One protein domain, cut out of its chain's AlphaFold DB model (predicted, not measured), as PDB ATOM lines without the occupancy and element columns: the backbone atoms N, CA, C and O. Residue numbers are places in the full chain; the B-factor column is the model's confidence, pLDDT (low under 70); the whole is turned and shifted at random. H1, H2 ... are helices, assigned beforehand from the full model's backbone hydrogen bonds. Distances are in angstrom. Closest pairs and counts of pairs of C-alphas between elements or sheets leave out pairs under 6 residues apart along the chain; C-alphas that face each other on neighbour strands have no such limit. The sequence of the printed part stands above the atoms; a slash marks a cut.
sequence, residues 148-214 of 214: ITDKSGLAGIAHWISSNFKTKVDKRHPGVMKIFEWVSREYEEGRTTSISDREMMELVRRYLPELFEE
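This is residues 148 to 214 of the 214 residues of the protein "Histone-lysine N-methyltransferase" of Candidatus Poribacteria bacterium (UniProt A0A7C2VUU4). Three helices make a small knot: H1 and H3 both pack at a steep tilt on the first half of the longest helix, H2, and come near each other about crosswise. The other end of H2 runs on past these contacts to one end of the long axis, and the last residues, to Glu 214, lie at the opposite end. The 67 printed residues, all helix by class with no named strand, run H1, H2, H3; the whole is compact, radius of gyration of the C-alphas 11.2 A, and elongated, 37 by 20 by 18 A.

Look first at H1, residues 153 to 165, whose residues 153 to 158 alone touch H2, residues 174 to 188, at its residues 176 to 180 alone. The closest C-alphas are those of Leu 154 and Phe 180, 6.2 A apart; the tilt is steep, 61 degrees, opposite ways. Next find H3, residues 197 to 207, which touches residues 174 to 179 of H2 alone, closest at the C-alphas of Gly 175 and Tyr 207, 4.6 A, at a steep tilt of 49 degrees, opposite ways. H1 and H3 are close but not clearly touching, C-alphas 161 and 204 being 7.7 A apart, about perpendicular at 83 degrees. In H1, H2 and H3 every O i to N i+4 pair is within hydrogen-bond range.

Find C-alpha 153 at (-12.153, -27.121, 3.559); from there H1 runs 18.7 A. H2 runs 21.2 A, and H3 runs 15.1 A to C-alpha 207 at (-2.555, -38.198, 11.074).

The C-alphas farthest apart, those of Gly 190 and Glu 214, are 37.0 A apart. The printed part has no cut, both links are short, and residue 214 is under pLDDT 70.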
ATOM      1  N   ILE A 148      -4.590 -28.328  -2.136       88.50
ATOM      2  CA  ILE A 148      -5.056 -27.931  -0.813       88.50
ATOM      3  C   ILE A 148      -4.611 -26.505  -0.488       88.50
ATOM      4  O   ILE A 148      -3.437 -26.155  -0.590       88.50
ATOM      5  N   THR A 149      -5.589 -25.691  -0.096       87.62
ATOM      6  CA  THR A 149      -5.452 -24.320   0.410       87.62
ATOM      7  C   THR A 149      -6.387 -24.121   1.607       87.62
ATOM      8  O   THR A 149      -7.213 -24.991   1.906       87.62
ATOM      9  N   ASP A 150      -6.336 -22.955   2.255       86.56
ATOM     10  CA  ASP A 150      -7.309 -22.550   3.280       86.56
ATOM     11  C   ASP A 150      -8.766 -22.539   2.769       86.56
ATOM     12  O   ASP A 150      -9.710 -22.614   3.557       86.56
ATOM     13  N   LYS A 151      -8.976 -22.493   1.445       86.06
ATOM     14  CA  LYS A 151     -10.306 -22.525   0.814       86.06
ATOM     15  C   LYS A 151     -10.821 -23.928   0.504       86.06
ATOM     16  O   LYS A 151     -11.988 -24.065   0.146       86.06
ATOM     17  N   SER A 152      -9.992 -24.966   0.611       84.56
ATOM     18  CA  SER A 152     -10.376 -26.336   0.234       84.56
ATOM     19  C   SER A 152     -11.367 -26.968   1.219       84.56
ATOM     20  O   SER A 152     -12.176 -27.815   0.832       84.56
ATOM     21  N   GLY A 153     -11.326 -26.556   2.491       87.38
ATOM     22  CA  GLY A 153     -12.153 -27.121   3.559       87.38
ATOM     23  C   GLY A 153     -11.907 -28.617   3.810       87.38
ATOM     24  O   GLY A 153     -11.111 -29.278   3.142       87.38
ATOM     25  N   LEU A 154     -12.644 -29.187   4.768       89.88
ATOM     26  CA  LEU A 154     -12.546 -30.614   5.124       89.88
ATOM     27  C   LEU A 154     -12.877 -31.545   3.946       89.88
ATOM     28  O   LEU A 154     -12.280 -32.608   3.803       89.88
ATOM     29  N   ALA A 155     -13.833 -31.152   3.098       84.56
ATOM     30  CA  ALA A 155     -14.241 -31.949   1.943       84.56
ATOM     31  C   ALA A 155     -13.141 -32.020   0.874       84.56
ATOM     32  O   ALA A 155     -12.895 -33.100   0.346       84.56
ATOM     33  N   GLY A 156     -12.449 -30.907   0.597       84.88
ATOM     34  CA  GLY A 156     -11.328 -30.887  -0.340       84.88
ATOM     35  C   GLY A 156     -10.152 -31.731   0.148       84.88
ATOM     36  O   GLY A 156      -9.594 -32.495  -0.633       84.88
ATOM     37  N   ILE A 157      -9.832 -31.670   1.447       90.19
ATOM     38  CA  ILE A 157      -8.783 -32.505   2.057       90.19
ATOM     39  C   ILE A 157      -9.146 -33.989   1.964       90.19
ATOM     40  O   ILE A 157      -8.347 -34.786   1.479       90.19
ATOM     41  N   ALA A 158     -10.360 -34.370   2.367       89.94
ATOM     42  CA  ALA A 158     -10.807 -35.758   2.280       89.94
ATOM     43  C   ALA A 158     -10.816 -36.280   0.837       89.94
ATOM     44  O   ALA A 158     -10.428 -37.423   0.596       89.94
ATOM     45  N   HIS A 159     -11.213 -35.442  -0.124       85.81
ATOM     46  CA  HIS A 159     -11.170 -35.785  -1.541       85.81
ATOM     47  C   HIS A 159      -9.730 -35.970  -2.037       85.81
ATOM     48  O   HIS A 159      -9.445 -36.982  -2.667       85.81
ATOM     49  N   TRP A 160      -8.807 -35.059  -1.698       89.00
ATOM     50  CA  TRP A 160      -7.388 -35.194  -2.047       89.00
ATOM     51  C   TRP A 160      -6.805 -36.512  -1.534       89.00
ATOM     52  O   TRP A 160      -6.176 -37.242  -2.300       89.00
ATOM     53  N   ILE A 161      -7.060 -36.851  -0.265       91.69
ATOM     54  CA  ILE A 161      -6.590 -38.110   0.329       91.69
ATOM     55  C   ILE A 161      -7.237 -39.290  -0.395       91.69
ATOM     56  O   ILE A 161      -6.547 -40.220  -0.805       91.69
ATOM     57  N   SER A 162      -8.549 -39.234  -0.626       88.88
ATOM     58  CA  SER A 162      -9.256 -40.346  -1.257       88.88
ATOM     59  C   SER A 162      -8.733 -40.658  -2.660       88.88
ATOM     60  O   SER A 162      -8.553 -41.823  -3.013       88.88
ATOM     61  N   SER A 163      -8.439 -39.618  -3.443       83.06
ATOM     62  CA  SER A 163      -7.911 -39.746  -4.801       83.06
ATOM     63  C   SER A 163      -6.471 -40.271  -4.823       83.06
ATOM     64  O   SER A 163      -6.151 -41.127  -5.646       83.06
ATOM     65  N   ASN A 164      -5.613 -39.819  -3.903       87.12
ATOM     66  CA  ASN A 164      -4.207 -40.238  -3.851       87.12
ATOM     67  C   ASN A 164      -4.018 -41.672  -3.337       87.12
ATOM     68  O   ASN A 164      -3.141 -42.382  -3.822       87.12
ATOM     69  N   PHE A 165      -4.852 -42.114  -2.393       89.00
ATOM     70  CA  PHE A 165      -4.772 -43.454  -1.794       89.00
ATOM     71  C   PHE A 165      -5.766 -44.447  -2.404       89.00
ATOM     72  O   PHE A 165      -5.833 -45.595  -1.975       89.00
ATOM     73  N   LYS A 166      -6.555 -44.019  -3.401       85.31
ATOM     74  CA  LYS A 166      -7.604 -44.824  -4.054       85.31
ATOM     75  C   LYS A 166      -8.559 -45.491  -3.050       85.31
ATOM     76  O   LYS A 166      -9.048 -46.593  -3.283       85.31
ATOM     77  N   THR A 167      -8.840 -44.814  -1.938       89.06
ATOM     78  CA  THR A 167      -9.704 -45.305  -0.857       89.06
ATOM     79  C   THR A 167     -10.644 -44.209  -0.387       89.06
ATOM     80  O   THR A 167     -10.312 -43.034  -0.456       89.06
ATOM     81  N   LYS A 168     -11.844 -44.547   0.085       90.25
ATOM     82  CA  LYS A 168     -12.814 -43.526   0.493       90.25
ATOM     83  C   LYS A 168     -12.528 -43.052   1.917       90.25
ATOM     84  O   LYS A 168     -12.714 -43.812   2.861       90.25
ATOM     85  N   VAL A 169     -12.177 -41.775   2.076       92.62
ATOM     86  CA  VAL A 169     -11.965 -41.134   3.384       92.62
ATOM     87  C   VAL A 169     -13.118 -40.182   3.706       92.62
ATOM     88  O   VAL A 169     -13.487 -39.328   2.899       92.62
ATOM     89  N   ASP A 170     -13.710 -40.320   4.896       91.50
ATOM     90  CA  ASP A 170     -14.769 -39.417   5.361       91.50
ATOM     91  C   ASP A 170     -14.177 -38.064   5.796       91.50
ATOM     92  O   ASP A 170     -13.190 -38.000   6.529       91.50
ATOM     93  N   LYS A 171     -14.820 -36.957   5.409       89.00
ATOM     94  CA  LYS A 171     -14.427 -35.598   5.826       89.00
ATOM     95  C   LYS A 171     -14.498 -35.352   7.337       89.00
ATOM     96  O   LYS A 171     -13.935 -34.376   7.819       89.00
ATOM     97  N   ARG A 172     -15.219 -36.200   8.074       92.88
ATOM     98  CA  ARG A 172     -15.331 -36.189   9.539       92.88
ATOM     99  C   ARG A 172     -14.235 -37.011  10.219       92.88
ATOM    100  O   ARG A 172     -14.231 -37.095  11.443       92.88
ATOM    101  N   HIS A 173     -13.328 -37.627   9.457       95.88
ATOM    102  CA  HIS A 173     -12.222 -38.384  10.029       95.88
ATOM    103  C   HIS A 173     -11.351 -37.478  10.923       95.88
ATOM    104  O   HIS A 173     -10.981 -36.381  10.489       95.88
ATOM    105  N   PRO A 174     -10.971 -37.906  12.144       96.25
ATOM    106  CA  PRO A 174     -10.135 -37.102  13.037       96.25
ATOM    107  C   PRO A 174      -8.818 -36.651  12.402       96.25
ATOM    108  O   PRO A 174      -8.392 -35.515  12.607       96.25
ATOM    109  N   GLY A 175      -8.205 -37.507  11.579       96.50
ATOM    110  CA  GLY A 175      -7.000 -37.149  10.836       96.50
ATOM    111  C   GLY A 175      -7.230 -36.022   9.825       96.50
ATOM    112  O   GLY A 175      -6.412 -35.114   9.732       96.50
ATOM    113  N   VAL A 176      -8.378 -36.008   9.135       95.94
ATOM    114  CA  VAL A 176      -8.739 -34.934   8.190       95.94
ATOM    115  C   VAL A 176      -8.912 -33.599   8.917       95.94
ATOM    116  O   VAL A 176      -8.439 -32.578   8.424       95.94
ATOM    117  N   MET A 177      -9.529 -33.601  10.104       96.44
ATOM    118  CA  MET A 177      -9.680 -32.390  10.921       96.44
ATOM    119  C   MET A 177      -8.326 -31.832  11.374       96.44
ATOM    120  O   MET A 177      -8.090 -30.637  11.232       96.44
ATOM    121  N   LYS A 178      -7.397 -32.692  11.814       97.56
ATOM    122  CA  LYS A 178      -6.034 -32.266  12.187       97.56
ATOM    123  C   LYS A 178      -5.245 -31.695  11.011       97.56
ATOM    124  O   LYS A 178      -4.504 -30.730  11.181       97.56
ATOM    125  N   ILE A 179      -5.395 -32.284   9.823       97.12
ATOM    126  CA  ILE A 179      -4.795 -31.742   8.600       97.12
ATOM    127  C   ILE A 179      -5.389 -30.364   8.310       97.12
ATOM    128  O   ILE A 179      -4.636 -29.427   8.083       97.12
ATOM    129  N   PHE A 180      -6.713 -30.215   8.377       95.38
ATOM    130  CA  PHE A 180      -7.376 -28.929   8.165       95.38
ATOM    131  C   PHE A 180      -6.891 -27.850   9.136       95.38
ATOM    132  O   PHE A 180      -6.525 -26.771   8.687       95.38
ATOM    133  N   GLU A 181      -6.809 -28.149  10.434       96.56
ATOM    134  CA  GLU A 181      -6.280 -27.223  11.445       96.56
ATOM    135  C   GLU A 181      -4.833 -26.807  11.148       96.56
ATOM    136  O   GLU A 181      -4.488 -25.632  11.272       96.56
ATOM    137  N   TRP A 182      -3.986 -27.755  10.729       97.12
ATOM    138  CA  TRP A 182      -2.617 -27.448  10.320       97.12
ATOM    139  C   TRP A 182      -2.598 -26.523   9.100       97.12
ATOM    140  O   TRP A 182      -1.916 -25.504   9.132       97.12
ATOM    141  N   VAL A 183      -3.387 -26.833   8.065       94.62
ATOM    142  CA  VAL A 183      -3.482 -26.010   6.852       94.62
ATOM    143  C   VAL A 183      -3.946 -24.601   7.204       94.62
ATOM    144  O   VAL A 183      -3.295 -23.645   6.805       94.62
ATOM    145  N   SER A 184      -5.022 -24.454   7.981       94.69
ATOM    146  CA  SER A 184      -5.524 -23.145   8.414       94.69
ATOM    147  C   SER A 184      -4.447 -22.324   9.116       94.69
ATOM    148  O   SER A 184      -4.244 -21.167   8.752       94.69
ATOM    149  N   ARG A 185      -3.700 -22.936  10.043       96.56
ATOM    150  CA  ARG A 185      -2.623 -22.249  10.761       96.56
ATOM    151  C   ARG A 185      -1.517 -21.750   9.829       96.56
ATOM    152  O   ARG A 185      -1.095 -20.611   9.969       96.56
ATOM    153  N   GLU A 186      -1.077 -22.548   8.857       96.56
ATOM    154  CA  GLU A 186      -0.029 -22.117   7.916       96.56
ATOM    155  C   GLU A 186      -0.426 -20.850   7.137       96.56
ATOM    156  O   GLU A 186       0.403 -19.971   6.901       96.56
ATOM    157  N   TYR A 187      -1.697 -20.735   6.739       93.88
ATOM    158  CA  TYR A 187      -2.203 -19.542   6.052       93.88
ATOM    159  C   TYR A 187      -2.400 -18.354   6.998       93.88
ATOM    160  O   TYR A 187      -2.130 -17.221   6.602       93.88
ATOM    161  N   GLU A 188      -2.814 -18.591   8.245       94.94
ATOM    162  CA  GLU A 188      -2.848 -17.557   9.290       94.94
ATOM    163  C   GLU A 188      -1.446 -16.997   9.585       94.94
ATOM    164  O   GLU A 188      -1.295 -15.798   9.817       94.94
ATOM    165  N   GLU A 189      -0.409 -17.833   9.484       95.94
ATOM    166  CA  GLU A 189       1.007 -17.458   9.615       95.94
ATOM    167  C   GLU A 189       1.591 -16.801   8.347       95.94
ATOM    168  O   GLU A 189       2.768 -16.439   8.303       95.94
ATOM    169  N   GLY A 190       0.762 -16.575   7.323       92.94
ATOM    170  CA  GLY A 190       1.113 -15.785   6.143       92.94
ATOM    171  C   GLY A 190       1.568 -16.591   4.928       92.94
ATOM    172  O   GLY A 190       2.089 -16.001   3.977       92.94
ATOM    173  N   ARG A 191       1.368 -17.917   4.905       93.31
ATOM    174  CA  ARG A 191       1.589 -18.719   3.692       93.31
ATOM    175  C   ARG A 191       0.718 -18.200   2.540       93.31
ATOM    176  O   ARG A 191      -0.475 -17.964   2.692       93.31
ATOM    177  N   THR A 192       1.313 -18.079   1.353       86.38
ATOM    178  CA  THR A 192       0.626 -17.642   0.117       86.38
ATOM    179  C   THR A 192       0.621 -18.698  -0.990       86.38
ATOM    180  O   THR A 192      -0.052 -18.533  -2.008       86.38
ATOM    181  N   THR A 193       1.352 -19.795  -0.806       86.31
ATOM    182  CA  THR A 193       1.418 -20.930  -1.731       86.31
ATOM    183  C   THR A 193       0.411 -22.009  -1.343       86.31
ATOM    184  O   THR A 193      -0.024 -22.076  -0.196       86.31
ATOM    185  N   SER A 194       0.021 -22.870  -2.287       86.38
ATOM    186  CA  SER A 194      -0.724 -24.097  -1.970       86.38
ATOM    187  C   SER A 194       0.117 -25.055  -1.127       86.38
ATOM    188  O   SER A 194       1.346 -25.035  -1.208       86.38
ATOM    189  N   ILE A 195      -0.540 -25.931  -0.370       90.50
ATOM    190  CA  ILE A 195       0.139 -27.053   0.279       90.50
ATOM    191  C   ILE A 195       0.580 -28.030  -0.813       90.50
ATOM    192  O   ILE A 195      -0.230 -28.437  -1.650       90.50
ATOM    193  N   SER A 196       1.869 -28.357  -0.844       87.12
ATOM    194  CA  SER A 196       2.424 -29.287  -1.828       87.12
ATOM    195  C   SER A 196       1.967 -30.722  -1.559       87.12
ATOM    196  O   SER A 196       1.684 -31.094  -0.419       87.12
ATOM    197  N   ASP A 197       1.972 -31.566  -2.595       85.31
ATOM    198  CA  ASP A 197       1.649 -32.990  -2.435       85.31
ATOM    199  C   ASP A 197       2.595 -33.681  -1.445       85.31
ATOM    200  O   ASP A 197       2.181 -34.564  -0.702       85.31
ATOM    201  N   ARG A 198       3.860 -33.243  -1.375       87.44
ATOM    202  CA  ARG A 198       4.826 -33.750  -0.395       87.44
ATOM    203  C   ARG A 198       4.399 -33.431   1.037       87.44
ATOM    204  O   ARG A 198       4.378 -34.332   1.869       87.44
ATOM    205  N   GLU A 199       4.060 -32.174   1.318       94.12
ATOM    206  CA  GLU A 199       3.583 -31.763   2.644       94.12
ATOM    207  C   GLU A 199       2.289 -32.496   3.003       94.12
ATOM    208  O   GLU A 199       2.162 -33.018   4.107       94.12
ATOM    209  N   MET A 200       1.359 -32.616   2.051       94.06
ATOM    210  CA  MET A 200       0.145 -33.403   2.246       94.06
ATOM    211  C   MET A 200       0.464 -34.860   2.591       94.06
ATOM    212  O   MET A 200      -0.058 -35.367   3.578       94.06
ATOM    213  N   MET A 201       1.359 -35.525   1.855       93.19
ATOM    214  CA  MET A 201       1.775 -36.900   2.161       93.19
ATOM    215  C   MET A 201       2.394 -37.025   3.560       93.19
ATOM    216  O   MET A 201       2.094 -37.978   4.277       93.19
ATOM    217  N   GLU A 202       3.227 -36.071   3.980       96.00
ATOM    218  CA  GLU A 202       3.814 -36.039   5.329       96.00
ATOM    219  C   GLU A 202       2.735 -35.884   6.419       96.00
ATOM    220  O   GLU A 202       2.783 -36.565   7.447       96.00
ATOM    221  N   LEU A 203       1.718 -35.054   6.179       96.75
ATOM    222  CA  LEU A 203       0.588 -34.877   7.091       96.75
ATOM    223  C   LEU A 203      -0.315 -36.114   7.154       96.75
ATOM    224  O   LEU A 203      -0.737 -36.496   8.247       96.75
ATOM    225  N   VAL A 204      -0.586 -36.771   6.020       96.31
ATOM    226  CA  VAL A 204      -1.361 -38.022   6.001       96.31
ATOM    227  C   VAL A 204      -0.602 -39.113   6.752       96.31
ATOM    228  O   VAL A 204      -1.197 -39.747   7.612       96.31
ATOM    229  N   ARG A 205       0.720 -39.265   6.557       96.06
ATOM    230  CA  ARG A 205       1.530 -40.221   7.347       96.06
ATOM    231  C   ARG A 205       1.413 -39.983   8.845       96.06
ATOM    232  O   ARG A 205       1.439 -40.923   9.630       96.06
ATOM    233  N   ARG A 206       1.317 -38.718   9.249       96.75
ATOM    234  CA  ARG A 206       1.250 -38.332  10.657       96.75
ATOM    235  C   ARG A 206      -0.129 -38.547  11.278       96.75
ATOM    236  O   ARG A 206      -0.205 -38.863  12.464       96.75
ATOM    237  N   TYR A 207      -1.198 -38.299  10.526       96.94
ATOM    238  CA  TYR A 207      -2.555 -38.198  11.074       96.94
ATOM    239  C   TYR A 207      -3.533 -39.274  10.590       96.94
ATOM    240  O   TYR A 207      -4.596 -39.404  11.195       96.94
ATOM    241  N   LEU A 208      -3.187 -40.008   9.534       96.06
ATOM    242  CA  LEU A 208      -3.873 -41.196   9.022       96.06
ATOM    243  C   LEU A 208      -2.832 -42.287   8.662       96.06
ATOM    244  O   LEU A 208      -2.732 -42.676   7.492       96.06
ATOM    245  N   PRO A 209      -1.983 -42.730   9.614       94.75
ATOM    246  CA  PRO A 209      -0.936 -43.720   9.342       94.75
ATOM    247  C   PRO A 209      -1.485 -45.042   8.787       94.75
ATOM    248  O   PRO A 209      -0.807 -45.679   7.986       94.75
ATOM    249  N   GLU A 210      -2.728 -45.399   9.120       93.44
ATOM    250  CA  GLU A 210      -3.429 -46.593   8.635       93.44
ATOM    251  C   GLU A 210      -3.561 -46.663   7.103       93.44
ATOM    252  O   GLU A 210      -3.819 -47.728   6.555       93.44
ATOM    253  N   LEU A 211      -3.379 -45.544   6.394       92.19
ATOM    254  CA  LEU A 211      -3.397 -45.505   4.928       92.19
ATOM    255  C   LEU A 211      -2.069 -45.923   4.278       92.19
ATOM    256  O   LEU A 211      -2.006 -46.036   3.055       92.19
ATOM    257  N   PHE A 212      -1.009 -46.106   5.068       88.38
ATOM    258  CA  PHE A 212       0.322 -46.523   4.607       88.38
ATOM    259  C   PHE A 212       0.689 -47.945   5.029       88.38
ATOM    260  O   PHE A 212       1.774 -48.416   4.687       88.38
ATOM    261  N   GLU A 213      -0.177 -48.603   5.793       78.56
ATOM    262  CA  GLU A 213       0.004 -49.990   6.197       78.56
ATOM    263  C   GLU A 213      -0.520 -50.889   5.062       78.56
ATOM    264  O   GLU A 213      -1.727 -50.960   4.830       78.56
ATOM    265  N   GLU A 214       0.405 -51.502   4.309       54.56
ATOM    266  CA  GLU A 214       0.129 -52.677   3.461       54.56
ATOM    267  C   GLU A 214       0.020 -53.949   4.310       54.56
ATOM    268  O   GLU A 214       0.892 -54.152   5.192       54.56
TER     269      GLU A 214